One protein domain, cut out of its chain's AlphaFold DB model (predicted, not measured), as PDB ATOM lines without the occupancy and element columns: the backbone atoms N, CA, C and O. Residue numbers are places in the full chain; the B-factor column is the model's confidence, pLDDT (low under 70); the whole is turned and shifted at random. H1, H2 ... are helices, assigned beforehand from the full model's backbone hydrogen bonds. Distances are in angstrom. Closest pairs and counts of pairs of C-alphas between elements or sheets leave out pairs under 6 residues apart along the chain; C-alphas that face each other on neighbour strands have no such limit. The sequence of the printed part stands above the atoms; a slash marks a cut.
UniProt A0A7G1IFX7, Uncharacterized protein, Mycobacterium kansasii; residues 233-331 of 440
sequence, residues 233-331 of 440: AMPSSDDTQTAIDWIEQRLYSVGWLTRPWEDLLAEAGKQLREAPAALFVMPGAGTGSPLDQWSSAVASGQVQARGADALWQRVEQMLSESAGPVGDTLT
ATOM      1  N   ALA A 233     -64.369 437.569 -58.949       89.38
ATOM      2  CA  ALA A 233     -65.408 436.607 -59.303       89.38
ATOM      3  C   ALA A 233     -66.746 437.338 -59.511       89.38
ATOM      4  O   ALA A 233     -67.188 438.097 -58.649       89.38
ATOM      5  N   MET A 234     -67.368 437.106 -60.662       89.38
ATOM      6  CA  MET A 234     -68.642 437.689 -61.075       89.38
ATOM      7  C   MET A 234     -69.617 436.548 -61.382       89.38
ATOM      8  O   MET A 234     -69.811 436.213 -62.554       89.38
ATOM      9  N   PRO A 235     -70.199 435.908 -60.350       89.06
ATOM     10  CA  PRO A 235     -71.173 434.847 -60.562       89.06
ATOM     11  C   PRO A 235     -72.401 435.394 -61.295       89.06
ATOM     12  O   PRO A 235     -72.848 436.517 -61.041       89.06
ATOM     13  N   SER A 236     -72.966 434.594 -62.200       89.88
ATOM     14  CA  SER A 236     -74.253 434.925 -62.813       89.88
ATOM     15  C   SER A 236     -75.397 434.791 -61.795       89.88
ATOM     16  O   SER A 236     -75.235 434.207 -60.716       89.88
ATOM     17  N   SER A 237     -76.580 435.317 -62.133       89.62
ATOM     18  CA  SER A 237     -77.792 435.104 -61.325       89.62
ATOM     19  C   SER A 237     -78.089 433.619 -61.124       89.62
ATOM     20  O   SER A 237     -78.471 433.207 -60.032       89.62
ATOM     21  N   ASP A 238     -77.857 432.816 -62.160       90.12
ATOM     22  CA  ASP A 238     -78.195 431.395 -62.186       90.12
ATOM     23  C   ASP A 238     -77.198 430.577 -61.353       90.12
ATOM     24  O   ASP A 238     -77.598 429.682 -60.602       90.12
ATOM     25  N   ASP A 239     -75.907 430.927 -61.406       89.56
ATOM     26  CA  ASP A 239     -74.879 430.326 -60.545       89.56
ATOM     27  C   ASP A 239     -75.146 430.663 -59.068       89.56
ATOM     28  O   ASP A 239     -75.020 429.806 -58.192       89.56
ATOM     29  N   THR A 240     -75.574 431.901 -58.793       90.38
ATOM     30  CA  THR A 240     -75.942 432.342 -57.440       90.38
ATOM     31  C   THR A 240     -77.154 431.573 -56.920       90.38
ATOM     32  O   THR A 240     -77.121 431.084 -55.793       90.38
ATOM     33  N   GLN A 241     -78.200 431.408 -57.735       91.12
ATOM     34  CA  GLN A 241     -79.383 430.637 -57.352       91.12
ATOM     35  C   GLN A 241     -79.040 429.166 -57.100       91.12
ATOM     36  O   GLN A 241     -79.450 428.604 -56.090       91.12
ATOM     37  N   THR A 242     -78.217 428.565 -57.962       90.00
ATOM     38  CA  THR A 242     -77.754 427.179 -57.794       90.00
ATOM     39  C   THR A 242     -76.994 427.000 -56.477       90.00
ATOM     40  O   THR A 242     -77.175 426.003 -55.776       90.00
ATOM     41  N   ALA A 243     -76.157 427.976 -56.113       88.88
ATOM     42  CA  ALA A 243     -75.454 427.964 -54.839       88.88
ATOM     43  C   ALA A 243     -76.401 428.121 -53.646       88.88
ATOM     44  O   ALA A 243     -76.237 427.408 -52.657       88.88
ATOM     45  N   ILE A 244     -77.402 429.003 -53.741       90.00
ATOM     46  CA  ILE A 244     -78.438 429.161 -52.712       90.00
ATOM     47  C   ILE A 244     -79.179 427.838 -52.516       90.00
ATOM     48  O   ILE A 244     -79.182 427.322 -51.401       90.00
ATOM     49  N   ASP A 245     -79.706 427.236 -53.583       90.56
ATOM     50  CA  ASP A 245     -80.463 425.982 -53.517       90.56
ATOM     51  C   ASP A 245     -79.630 424.852 -52.883       90.56
ATOM     52  O   ASP A 245     -80.119 424.078 -52.055       90.56
ATOM     53  N   TRP A 246     -78.339 424.773 -53.225       89.19
ATOM     54  CA  TRP A 246     -77.416 423.797 -52.644       89.19
ATOM     55  C   TRP A 246     -77.152 424.043 -51.152       89.19
ATOM     56  O   TRP A 246     -77.162 423.098 -50.355       89.19
ATOM     57  N   ILE A 247     -76.939 425.305 -50.757       87.88
ATOM     58  CA  ILE A 247     -76.747 425.701 -49.357       87.88
ATOM     59  C   ILE A 247     -78.014 425.392 -48.547       87.88
ATOM     60  O   ILE A 247     -77.919 424.796 -47.472       87.88
ATOM     61  N   GLU A 248     -79.196 425.741 -49.060       87.62
ATOM     62  CA  GLU A 248     -80.483 425.521 -48.396       87.62
ATOM     63  C   GLU A 248     -80.743 424.038 -48.130       87.62
ATOM     64  O   GLU A 248     -81.062 423.662 -47.002       87.62
ATOM     65  N   GLN A 249     -80.523 423.175 -49.126       87.50
ATOM     66  CA  GLN A 249     -80.689 421.725 -48.981       87.50
ATOM     67  C   GLN A 249     -79.782 421.123 -47.900       87.50
ATOM     68  O   GLN A 249     -80.135 420.118 -47.277       87.50
ATOM     69  N   ARG A 250     -78.603 421.714 -47.675       85.50
ATOM     70  CA  ARG A 250     -77.605 421.210 -46.723       85.50
ATOM     71  C   ARG A 250     -77.778 421.786 -45.318       85.50
ATOM     72  O   ARG A 250     -77.534 421.079 -44.342       85.50
ATOM     73  N   LEU A 251     -78.171 423.056 -45.216       83.38
ATOM     74  CA  LEU A 251     -78.360 423.755 -43.944       83.38
ATOM     75  C   LEU A 251     -79.723 423.474 -43.316       83.38
ATOM     76  O   LEU A 251     -79.804 423.294 -42.101       83.38
ATOM     77  N   TYR A 252     -80.786 423.426 -44.120       84.69
ATOM     78  CA  TYR A 252     -82.163 423.317 -43.640       84.69
ATOM     79  C   TYR A 252     -82.664 421.873 -43.629       84.69
ATOM     80  O   TYR A 252     -83.773 421.560 -44.063       84.69
ATOM     81  N   SER A 253     -81.850 420.971 -43.078       84.50
ATOM     82  CA  SER A 253     -82.288 419.608 -42.781       84.50
ATOM     83  C   SER A 253     -83.309 419.586 -41.639       84.50
ATOM     84  O   SER A 253     -83.415 420.521 -40.846       84.50
ATOM     85  N   VAL A 254     -84.028 418.476 -41.478       87.88
ATOM     86  CA  VAL A 254     -84.915 418.281 -40.320       87.88
ATOM     87  C   VAL A 254     -84.141 418.536 -39.016       87.88
ATOM     88  O   VAL A 254     -83.063 417.982 -38.811       87.88
ATOM     89  N   GLY A 255     -84.679 419.403 -38.150       85.06
ATOM     90  CA  GLY A 255     -84.047 419.780 -36.877       85.06
ATOM     91  C   GLY A 255     -83.010 420.909 -36.955       85.06
ATOM     92  O   GLY A 255     -82.321 421.158 -35.970       85.06
ATOM     93  N   TRP A 256     -82.889 421.621 -38.080       86.00
ATOM     94  CA  TRP A 256     -81.915 422.714 -38.230       86.00
ATOM     95  C   TRP A 256     -82.060 423.842 -37.186       86.00
ATOM     96  O   TRP A 256     -81.066 424.458 -36.804       86.00
ATOM     97  N   LEU A 257     -83.275 424.078 -36.674       87.81
ATOM     98  CA  LEU A 257     -83.561 425.084 -35.640       87.81
ATOM     99  C   LEU A 257     -83.150 424.672 -34.222       87.81
ATOM    100  O   LEU A 257     -83.119 425.528 -33.339       87.81
ATOM    101  N   THR A 258     -82.820 423.400 -33.985       87.62
ATOM    102  CA  THR A 258     -82.534 422.895 -32.636       87.62
ATOM    103  C   THR A 258     -81.340 423.605 -32.007       87.62
ATOM    104  O   THR A 258     -81.444 424.091 -30.886       87.62
ATOM    105  N   ARG A 259     -80.224 423.737 -32.737       84.94
ATOM    106  CA  ARG A 259     -79.016 424.382 -32.194       84.94
ATOM    107  C   ARG A 259     -79.216 425.876 -31.916       84.94
ATOM    108  O   ARG A 259     -78.961 426.276 -30.787       84.94
ATOM    109  N   PRO A 260     -79.737 426.692 -32.859       86.50
ATOM    110  CA  PRO A 260     -80.018 428.096 -32.565       86.50
ATOM    111  C   PRO A 260     -80.941 428.308 -31.358       86.50
ATOM    112  O   PRO A 260     -80.758 429.251 -30.591       86.50
ATOM    113  N   TRP A 261     -81.919 427.419 -31.174       88.31
ATOM    114  CA  TRP A 261     -82.808 427.430 -30.017       88.31
ATOM    115  C   TRP A 261     -82.077 427.109 -28.705       88.31
ATOM    116  O   TRP A 261     -82.212 427.843 -27.725       88.31
ATOM    117  N   GLU A 262     -81.284 426.037 -28.684       88.62
ATOM    118  CA  GLU A 262     -80.494 425.625 -27.519       88.62
ATOM    119  C   GLU A 262     -79.460 426.682 -27.120       88.62
ATOM    120  O   GLU A 262     -79.325 426.984 -25.935       88.62
ATOM    121  N   ASP A 263     -78.785 427.296 -28.093       86.62
ATOM    122  CA  ASP A 263     -77.805 428.358 -27.859       86.62
ATOM    123  C   ASP A 263     -78.462 429.589 -27.216       86.62
ATOM    124  O   ASP A 263     -77.930 430.167 -26.263       86.62
ATOM    125  N   LEU A 264     -79.653 429.965 -27.691       87.75
ATOM    126  CA  LEU A 264     -80.428 431.071 -27.131       87.75
ATOM    127  C   LEU A 264     -80.904 430.771 -25.699       87.75
ATOM    128  O   LEU A 264     -80.814 431.639 -24.827       87.75
ATOM    129  N   LEU A 265     -81.354 429.543 -25.423       88.69
ATOM    130  CA  LEU A 265     -81.711 429.107 -24.068       88.69
ATOM    131  C   LEU A 265     -80.501 429.056 -23.128       88.69
ATOM    132  O   LEU A 265     -80.603 429.435 -21.959       88.69
ATOM    133  N   ALA A 266     -79.348 428.600 -23.617       86.25
ATOM    134  CA  ALA A 266     -78.116 428.559 -22.839       86.25
ATOM    135  C   ALA A 266     -77.654 429.972 -22.455       86.25
ATOM    136  O   ALA A 266     -77.224 430.196 -21.322       86.25
ATOM    137  N   GLU A 267     -77.780 430.937 -23.368       84.62
ATOM    138  CA  GLU A 267     -77.485 432.343 -23.089       84.62
ATOM    139  C   GLU A 267     -78.446 432.936 -22.051       84.62
ATOM    140  O   GLU A 267     -78.010 433.632 -21.133       84.62
ATOM    141  N   ALA A 268     -79.732 432.587 -22.130       84.44
ATOM    142  CA  ALA A 268     -80.711 432.962 -21.114       84.44
ATOM    143  C   ALA A 268     -80.308 432.438 -19.726       84.44
ATOM    144  O   ALA A 268     -80.250 433.206 -18.766       84.44
ATOM    145  N   GLY A 269     -79.945 431.153 -19.627       82.44
ATOM    146  CA  GLY A 269     -79.481 430.545 -18.376       82.44
ATOM    147  C   GLY A 269     -78.256 431.251 -17.786       82.44
ATOM    148  O   GLY A 269     -78.211 431.524 -16.586       82.44
ATOM    149  N   LYS A 270     -77.289 431.648 -18.627       83.25
ATOM    150  CA  LYS A 270     -76.115 432.425 -18.183       83.25
ATOM    151  C   LYS A 270     -76.502 433.787 -17.606       83.25
ATOM    152  O   LYS A 270     -75.982 434.161 -16.556       83.25
ATOM    153  N   GLN A 271     -77.404 434.515 -18.263       80.12
ATOM    154  CA  GLN A 271     -77.867 435.828 -17.794       80.12
ATOM    155  C   GLN A 271     -78.638 435.725 -16.475       80.12
ATOM    156  O   GLN A 271     -78.463 436.554 -15.583       80.12
ATOM    157  N   LEU A 272     -79.438 434.671 -16.337       79.31
ATOM    158  CA  LEU A 272     -80.256 434.395 -15.160       79.31
ATOM    159  C   LEU A 272     -79.470 433.766 -14.006       79.31
ATOM    160  O   LEU A 272     -79.969 433.723 -12.887       79.31
ATOM    161  N   ARG A 273     -78.235 433.304 -14.257       80.25
ATOM    162  CA  ARG A 273     -77.420 432.498 -13.326       80.25
ATOM    163  C   ARG A 273     -78.149 431.243 -12.831       80.25
ATOM    164  O   ARG A 273     -77.885 430.758 -11.734       80.25
ATOM    165  N   GLU A 274     -79.035 430.709 -13.660       78.19
ATOM    166  CA  GLU A 274     -79.838 429.521 -13.383       78.19
ATOM    167  C   GLU A 274     -79.712 428.512 -14.527       78.19
ATOM    168  O   GLU A 274     -79.267 428.829 -15.633       78.19
ATOM    169  N   ALA A 275     -80.111 427.265 -14.271       78.75
ATOM    170  CA  ALA A 275     -80.208 426.276 -15.335       78.75
ATOM    171  C   ALA A 275     -81.290 426.708 -16.348       78.75
ATOM    172  O   ALA A 275     -82.383 427.085 -15.922       78.75
ATOM    173  N   PRO A 276     -81.065 426.570 -17.671       79.12
ATOM    174  CA  PRO A 276     -82.063 426.924 -18.687       79.12
ATOM    175  C   PRO A 276     -83.420 426.241 -18.473       79.12
ATOM    176  O   PRO A 276     -84.462 426.802 -18.793       79.12
ATOM    177  N   ALA A 277     -83.417 425.047 -17.873       83.94
ATOM    178  CA  ALA A 277     -84.629 424.301 -17.554       83.94
ATOM    179  C   ALA A 277     -85.551 425.011 -16.540       83.94
ATOM    180  O   ALA A 277     -86.755 424.764 -16.539       83.94
ATOM    181  N   ALA A 278     -85.013 425.899 -15.696       85.44
ATOM    182  CA  ALA A 278     -85.799 426.636 -14.709       85.44
ATOM    183  C   ALA A 278     -86.814 427.580 -15.373       85.44
ATOM    184  O   ALA A 278     -87.933 427.720 -14.876       85.44
ATOM    185  N   LEU A 279     -86.476 428.142 -16.542       86.69
ATOM    186  CA  LEU A 279     -87.353 429.033 -17.310       86.69
ATOM    187  C   LEU A 279     -88.700 428.395 -17.661       86.69
ATOM    188  O   LEU A 279     -89.705 429.099 -17.715       86.69
ATOM    189  N   PHE A 280     -88.756 427.075 -17.867       87.56
ATOM    190  CA  PHE A 280     -89.993 426.388 -18.256       87.56
ATOM    191  C   PHE A 280     -91.067 426.388 -17.163       87.56
ATOM    192  O   PHE A 280     -92.243 426.223 -17.470       87.56
ATOM    193  N   VAL A 281     -90.680 426.569 -15.898       88.94
ATOM    194  CA  VAL A 281     -91.603 426.531 -14.751       88.94
ATOM    195  C   VAL A 281     -91.939 427.941 -14.252       88.94
ATOM    196  O   VAL A 281     -92.897 428.127 -13.502       88.94
ATOM    197  N   MET A 282     -91.186 428.959 -14.680       89.94
ATOM    198  CA  MET A 282     -91.383 430.332 -14.221       89.94
ATOM    199  C   MET A 282     -92.718 430.915 -14.704       89.94
ATOM    200  O   MET A 282     -93.159 430.604 -15.809       89.94
ATOM    201  N   PRO A 283     -93.376 431.784 -13.917       90.38
ATOM    202  CA  PRO A 283     -94.557 432.516 -14.374       90.38
ATOM    203  C   PRO A 283     -94.255 433.311 -15.652       90.38
ATOM    204  O   PRO A 283     -93.126 433.747 -15.835       90.38
ATOM    205  N   GLY A 284     -95.222 433.486 -16.551       90.75
ATOM    206  CA  GLY A 284     -94.975 434.129 -17.847       90.75
ATOM    207  C   GLY A 284     -95.387 435.598 -17.925       90.75
ATOM    208  O   GLY A 284     -95.201 436.358 -16.979       90.75
ATOM    209  N   ALA A 285     -95.945 435.988 -19.069       88.19
ATOM    210  CA  ALA A 285     -96.284 437.362 -19.419       88.19
ATOM    211  C   ALA A 285     -97.087 438.107 -18.335       88.19
ATOM    212  O   ALA A 285     -98.072 437.582 -17.813       88.19
ATOM    213  N   GLY A 286     -96.685 439.346 -18.034       84.88
ATOM    214  CA  GLY A 286     -97.394 440.243 -17.113       84.88
ATOM    215  C   GLY A 286     -97.126 439.981 -15.629       84.88
ATOM    216  O   GLY A 286     -97.814 440.538 -14.775       84.88
ATOM    217  N   THR A 287     -96.143 439.138 -15.308       87.94
ATOM    218  CA  THR A 287     -95.791 438.783 -13.922       87.94
ATOM    219  C   THR A 287     -94.511 439.457 -13.436       87.94
ATOM    220  O   THR A 287     -94.235 439.432 -12.238       87.94
ATOM    221  N   GLY A 288     -93.716 440.045 -14.338       87.88
ATOM    222  CA  GLY A 288     -92.400 440.597 -14.008       87.88
ATOM    223  C   GLY A 288     -91.364 439.534 -13.626       87.88
ATOM    224  O   GLY A 288     -90.287 439.879 -13.138       87.88
ATOM    225  N   SER A 289     -91.675 438.251 -13.836       90.44
ATOM    226  CA  SER A 289     -90.752 437.143 -13.617       90.44
ATOM    227  C   SER A 289     -89.529 437.241 -14.542       90.44
ATOM    228  O   SER A 289     -89.551 437.965 -15.545       90.44
ATOM    229  N   PRO A 290     -88.471 436.461 -14.277       90.62
ATOM    230  CA  PRO A 290     -87.328 436.431 -15.176       90.62
ATOM    231  C   PRO A 290     -87.673 435.925 -16.591       90.62
ATOM    232  O   PRO A 290     -87.117 436.437 -17.560       90.62
ATOM    233  N   LEU A 291     -88.643 435.008 -16.738       92.44
ATOM    234  CA  LEU A 291     -89.163 434.581 -18.047       92.44
ATOM    235  C   LEU A 291     -89.853 435.736 -18.790       92.44
ATOM    236  O   LEU A 291     -89.637 435.911 -19.988       92.44
ATOM    237  N   ASP A 292     -90.660 436.541 -18.095       91.94
ATOM    238  CA  ASP A 292     -91.360 437.689 -18.683       91.94
ATOM    239  C   ASP A 292     -90.368 438.749 -19.187       91.94
ATOM    240  O   ASP A 292     -90.416 439.166 -20.349       91.94
ATOM    241  N   GLN A 293     -89.392 439.107 -18.344       91.00
ATOM    242  CA  GLN A 293     -88.338 440.067 -18.679       91.00
ATOM    243  C   GLN A 293     -87.481 439.581 -19.848       91.00
ATOM    244  O   GLN A 293     -87.258 440.323 -20.805       91.00
ATOM    245  N   TRP A 294     -87.041 438.321 -19.805       91.62
ATOM    246  CA  TRP A 294     -86.247 437.730 -20.873       91.62
ATOM    247  C   TRP A 294     -87.031 437.644 -22.188       91.62
ATOM    248  O   TRP A 294     -86.516 438.052 -23.228       91.62
ATOM    249  N   SER A 295     -88.298 437.214 -22.155       91.88
ATOM    250  CA  SER A 295     -89.143 437.164 -23.356       91.88
ATOM    251  C   SER A 295     -89.323 438.543 -24.000       91.88
ATOM    252  O   SER A 295     -89.277 438.671 -25.224       91.88
ATOM    253  N   SER A 296     -89.439 439.589 -23.179       90.38
ATOM    254  CA  SER A 296     -89.542 440.980 -23.625       90.38
ATOM    255  C   SER A 296     -88.216 441.504 -24.195       90.38
ATOM    256  O   SER A 296     -88.202 442.215 -25.204       90.38
ATOM    257  N   ALA A 297     -87.081 441.127 -23.598       89.69
ATOM    258  CA  ALA A 297     -85.748 441.467 -24.096       89.69
ATOM    259  C   ALA A 297     -85.454 440.800 -25.454       89.69
ATOM    260  O   ALA A 297     -84.865 441.419 -26.343       89.69
ATOM    261  N   VAL A 298     -85.914 439.562 -25.647       89.62
ATOM    262  CA  VAL A 298     -85.839 438.863 -26.937       89.62
ATOM    263  C   VAL A 298     -86.739 439.539 -27.979       89.62
ATOM    264  O   VAL A 298     -86.283 439.849 -29.076       89.62
ATOM    265  N   ALA A 299     -87.995 439.841 -27.635       87.31
ATOM    266  CA  ALA A 299     -88.945 440.476 -28.556       87.31
ATOM    267  C   ALA A 299     -88.518 441.891 -28.996       87.31
ATOM    268  O   ALA A 299     -88.737 442.281 -30.141       87.31
ATOM    269  N   SER A 300     -87.878 442.649 -28.102       86.88
ATOM    270  CA  SER A 300     -87.325 443.978 -28.402       86.88
ATOM    271  C   SER A 300     -85.983 443.940 -29.144       86.88
ATOM    272  O   SER A 300     -85.469 444.987 -29.532       86.88
ATOM    273  N   GLY A 301     -85.405 442.752 -29.351       84.56
ATOM    274  CA  GLY A 301     -84.121 442.572 -30.023       84.56
ATOM    275  C   GLY A 301     -82.902 442.941 -29.173       84.56
ATOM    276  O   GLY A 301     -81.803 443.018 -29.722       84.56
ATOM    277  N   GLN A 302     -83.060 443.156 -27.861       85.00
ATOM    278  CA  GLN A 302     -81.933 443.313 -26.928       85.00
ATOM    279  C   GLN A 302     -81.154 442.003 -26.774       85.00
ATOM    280  O   GLN A 302     -79.928 442.009 -26.659       85.00
ATOM    281  N   VAL A 303     -81.872 440.880 -26.800       83.25
ATOM    282  CA  VAL A 303     -81.305 439.534 -26.848       83.25
ATOM    283  C   VAL A 303     -81.594 438.951 -28.223       83.25
ATOM    284  O   VAL A 303     -82.741 438.891 -28.655       83.25
ATOM    285  N   GLN A 304     -80.545 438.524 -28.916       79.06
ATOM    286  CA  GLN A 304     -80.643 437.910 -30.236       79.06
ATOM    287  C   GLN A 304     -79.831 436.624 -30.246       79.06
ATOM    288  O   GLN A 304     -78.828 436.510 -29.535       79.06
ATOM    289  N   ALA A 305     -80.247 435.671 -31.076       76.19
ATOM    290  CA  ALA A 305     -79.407 434.528 -31.383       76.19
ATOM    291  C   ALA A 305     -78.083 435.027 -31.992       76.19
ATOM    292  O   ALA A 305     -78.083 435.907 -32.848       76.19
ATOM    293  N   ARG A 306     -76.950 434.488 -31.532       72.69
ATOM    294  CA  ARG A 306     -75.598 434.853 -32.004       72.69
ATOM    295  C   ARG A 306     -74.998 433.762 -32.891       72.69
ATOM    296  O   ARG A 306     -73.829 433.417 -32.775       72.69
ATOM    297  N   GLY A 307     -75.841 433.181 -33.740       71.81
ATOM    298  CA  GLY A 307     -75.489 432.038 -34.581       71.81
ATOM    299  C   GLY A 307     -75.020 432.410 -35.986       71.81
ATOM    300  O   GLY A 307     -74.488 431.545 -36.673       71.81
ATOM    301  N   ALA A 308     -75.216 433.657 -36.428       75.69
ATOM    302  CA  ALA A 308     -74.947 434.078 -37.804       75.69
ATOM    303  C   ALA A 308     -73.478 433.915 -38.185       75.69
ATOM    304  O   ALA A 308     -73.196 433.343 -39.231       75.69
ATOM    305  N   ASP A 309     -72.550 434.327 -37.319       76.62
ATOM    306  CA  ASP A 309     -71.116 434.212 -37.601       76.62
ATOM    307  C   ASP A 309     -70.680 432.747 -37.706       76.62
ATOM    308  O   ASP A 309     -69.956 432.368 -38.624       76.62
ATOM    309  N   ALA A 310     -71.171 431.892 -36.803       78.94
ATOM    310  CA  ALA A 310     -70.879 430.461 -36.820       78.94
ATOM    311  C   ALA A 310     -71.510 429.756 -38.035       78.94
ATOM    312  O   ALA A 310     -70.903 428.860 -38.624       78.94
ATOM    313  N   LEU A 311     -72.721 430.163 -38.431       80.31
ATOM    314  CA  LEU A 311     -73.363 429.688 -39.654       80.31
ATOM    315  C   LEU A 311     -72.562 430.116 -40.881       80.31
ATOM    316  O   LEU A 311     -72.308 429.291 -41.752       80.31
ATOM    317  N   TRP A 312     -72.144 431.379 -40.933       80.12
ATOM    318  CA  TRP A 312     -71.361 431.925 -42.032       80.12
ATOM    319  C   TRP A 312     -70.026 431.200 -42.175       80.12
ATOM    320  O   TRP A 312     -69.700 430.743 -43.263       80.12
ATOM    321  N   GLN A 313     -69.316 430.982 -41.065       81.31
ATOM    322  CA  GLN A 313     -68.100 430.168 -41.043       81.31
ATOM    323  C   GLN A 313     -68.356 428.743 -41.534       81.31
ATOM    324  O   GLN A 313     -67.551 428.203 -42.287       81.31
ATOM    325  N   ARG A 314     -69.485 428.127 -41.160       83.62
ATOM    326  CA  ARG A 314     -69.858 426.801 -41.668       83.62
ATOM    327  C   ARG A 314     -70.140 426.823 -43.168       83.62
ATOM    328  O   ARG A 314     -69.738 425.892 -43.853       83.62
ATOM    329  N   VAL A 315     -70.829 427.838 -43.681       84.88
ATOM    330  CA  VAL A 315     -71.074 427.994 -45.124       84.88
ATOM    331  C   VAL A 315     -69.762 428.197 -45.871       84.88
ATOM    332  O   VAL A 315     -69.525 427.512 -46.860       84.88
ATOM    333  N   GLU A 316     -68.882 429.058 -45.363       83.38
ATOM    334  CA  GLU A 316     -67.545 429.279 -45.915       83.38
ATOM    335  C   GLU A 316     -66.739 427.976 -45.940       83.38
ATOM    336  O   GLU A 316     -66.193 427.617 -46.979       83.38
ATOM    337  N   GLN A 317     -66.751 427.220 -44.839       83.50
ATOM    338  CA  GLN A 317     -66.097 425.919 -44.739       83.50
ATOM    339  C   GLN A 317     -66.692 424.901 -45.722       83.50
ATOM    340  O   GLN A 317     -65.945 424.202 -46.401       83.50
ATOM    341  N   MET A 318     -68.022 424.834 -45.856       83.62
ATOM    342  CA  MET A 318     -68.687 423.947 -46.820       83.62
ATOM    343  C   MET A 318     -68.286 424.275 -48.259       83.62
ATOM    344  O   MET A 318     -68.027 423.355 -49.032       83.62
ATOM    345  N   LEU A 319     -68.200 425.562 -48.597       82.56
ATOM    346  CA  LEU A 319     -67.765 426.040 -49.908       82.56
ATOM    347  C   LEU A 319     -66.258 425.835 -50.144       82.56
ATOM    348  O   LEU A 319     -65.852 425.656 -51.287       82.56
ATOM    349  N   SER A 320     -65.424 425.846 -49.094       76.50
ATOM    350  CA  SER A 320     -63.969 425.668 -49.215       76.50
ATOM    351  C   SER A 320     -63.503 424.208 -49.177       76.50
ATOM    352  O   SER A 320     -62.572 423.846 -49.888       76.50
ATOM    353  N   GLU A 321     -64.103 423.369 -48.324       72.12
ATOM    354  CA  GLU A 321     -63.730 421.952 -48.159       72.12
ATOM    355  C   GLU A 321     -64.322 421.088 -49.266       72.12
ATOM    356  O   GLU A 321     -63.689 420.148 -49.744       72.12
ATOM    357  N   SER A 322     -65.532 421.436 -49.705       55.12
ATOM    358  CA  SER A 322     -66.070 420.929 -50.955       55.12
ATOM    359  C   SER A 322     -65.653 421.898 -52.052       55.12
ATOM    360  O   SER A 322     -66.453 422.733 -52.465       55.12
ATOM    361  N   ALA A 323     -64.433 421.751 -52.576       54.25
ATOM    362  CA  ALA A 323     -64.113 422.178 -53.944       54.25
ATOM    363  C   ALA A 323     -64.929 421.317 -54.932       54.25
ATOM    364  O   ALA A 323     -64.416 420.480 -55.668       54.25
ATOM    365  N   GLY A 324     -66.246 421.398 -54.792       62.62
ATOM    366  CA  GLY A 324     -67.242 420.739 -55.597       62.62
ATOM    367  C   GLY A 324     -67.807 421.728 -56.613       62.62
ATOM    368  O   GLY A 324     -67.485 422.917 -56.580       62.62
ATOM    369  N   PRO A 325     -68.722 421.261 -57.474       66.69
ATOM    370  CA  PRO A 325     -69.207 422.019 -58.624       66.69
ATOM    371  C   PRO A 325     -69.767 423.405 -58.279       66.69
ATOM    372  O   PRO A 325     -69.720 424.284 -59.125       66.69
ATOM    373  N   VAL A 326     -70.264 423.621 -57.054       81.31
ATOM    374  CA  VAL A 326     -70.891 424.885 -56.637       81.31
ATOM    375  C   VAL A 326     -69.873 425.999 -56.350       81.31
ATOM    376  O   VAL A 326     -70.097 427.152 -56.716       81.31
ATOM    377  N   GLY A 327     -68.737 425.671 -55.726       81.56
ATOM    378  CA  GLY A 327     -67.662 426.646 -55.519       81.56
ATOM    379  C   GLY A 327     -67.082 427.102 -56.857       81.56
ATOM    380  O   GLY A 327     -66.963 428.300 -57.105       81.56
ATOM    381  N   ASP A 328     -66.846 426.141 -57.752       81.62
ATOM    382  CA  ASP A 328     -66.326 426.387 -59.099       81.62
ATOM    383  C   ASP A 328     -67.328 427.137 -59.990       81.62
ATOM    384  O   ASP A 328     -66.928 427.948 -60.822       81.62
ATOM    385  N   THR A 329     -68.642 426.921 -59.831       85.69
ATOM    386  CA  THR A 329     -69.651 427.715 -60.557       85.69
ATOM    387  C   THR A 329     -69.644 429.173 -60.124       85.69
ATOM    388  O   THR A 329     -69.773 430.051 -60.974       85.69
ATOM    389  N   LEU A 330     -69.443 429.448 -58.830       88.38
ATOM    390  CA  LEU A 330     -69.422 430.816 -58.307       88.38
ATOM    391  C   LEU A 330     -68.182 431.600 -58.756       88.38
ATOM    392  O   LEU A 330     -68.240 432.823 -58.876       88.38
ATOM    393  N   THR A 331     -67.067 430.913 -59.009       88.81
ATOM    394  CA  THR A 331     -65.809 431.533 -59.447       88.81
ATOM    395  C   THR A 331     -65.567 431.434 -60.950       88.81
ATOM    396  O   THR A 331     -64.638 432.071 -61.431       88.81
TER     397      THR A 331
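AT A GLANCE: This is residues 233 to 331 of the 440 residues of an uncharacterized protein of Mycobacterium kansasii (UniProt A0A7G1IFX7). A long, thin loop of helices runs out along a rod and back: H1 and H2 lead from one end to the other, H4 folds back past H2, and H5 and H6 return to H1, with the first and last printed C-alphas 5.1 A apart. The helices gather loosely at the two ends of the rod, H1 with H5 and H6 at one and H2 with H3 and H4 at the other, and residues 252 to 258 stand free between H1 and the rest of H2. The printed part has 99 residues with six named helices, in the order H1 to H6, and no named strand; its class is all helix. It is only just extended, close to loose, with a radius of gyration of the C-alphas of 19.0 A and spans of 54 by 22 by 21 A.

IN THESE COORDINATES: H1 is residues 237 to 251, 20.8 A long, and C-alpha 237 is at (-77.792, 435.104, -61.325). H2 is residues 258 to 272, 21.0 A long, with C-alpha 272 at (-80.256, 434.395, -15.160). H3 is residues 276 to 280, 8.0 A long. H4 is residues 290 to 299, 14.1 A long. H5 is residues 308 to 321, 19.5 A long. H6 is residues 325 to 331, 10.1 A long, and C-alpha 331 is at (-65.809, 431.533, -59.447).

HOW THE PARTS SIT: H1 touches H6 at a steep tilt of 45 degrees, opposite ways; their closest C-alphas, of Ala 243 and Val 326, are 5.8 A apart. H1 and H2 are apart. H2 touches H3 with residues 265 to 269 alone, and their closest C-alphas, of Gly 269 and Pro 276, are 4.5 A apart. H4 is close to H2 but not clearly touching, at a steep tilt of 53 degrees, opposite ways; the closest C-alphas, of Ala 268 and Trp 294, are 7.3 A apart. H4 is also close to H3 but not clearly touching, with the C-alphas of Leu 279 and Leu 291 closest at 5.9 A. H5 is apart from H2, H3 and H4. H1 and H5 are close but not clearly touching, with the C-alphas of Ile 247 and Val 315 closest at 7.4 A; at 72 degrees their lines are only just about perpendicular. H5 and H6 touch only at the corner, and only just, with 3 pairs of C-alphas within 8 A; residues 319 to 320 alone of H5 take part, and the closest C-alphas are those of Leu 319 and Gly 327, at 5.6 A. In H1, H2, H4, H5 and H6 every O i to N i+4 pair is within hydrogen-bond range; in H3 it is 0 of 1, with 2 of 2 O i to N i+3 pairs within range.

THE WHOLE: The two C-alphas farthest apart, of Thr 287 and Asp 328, are 55.3 A apart. The printed part has no cut. No link is long; those from H2 to H3 and from H5 to H6 are tight. The mean pLDDT of the printed part is 84.4, and residues 322 to 325 are under 70.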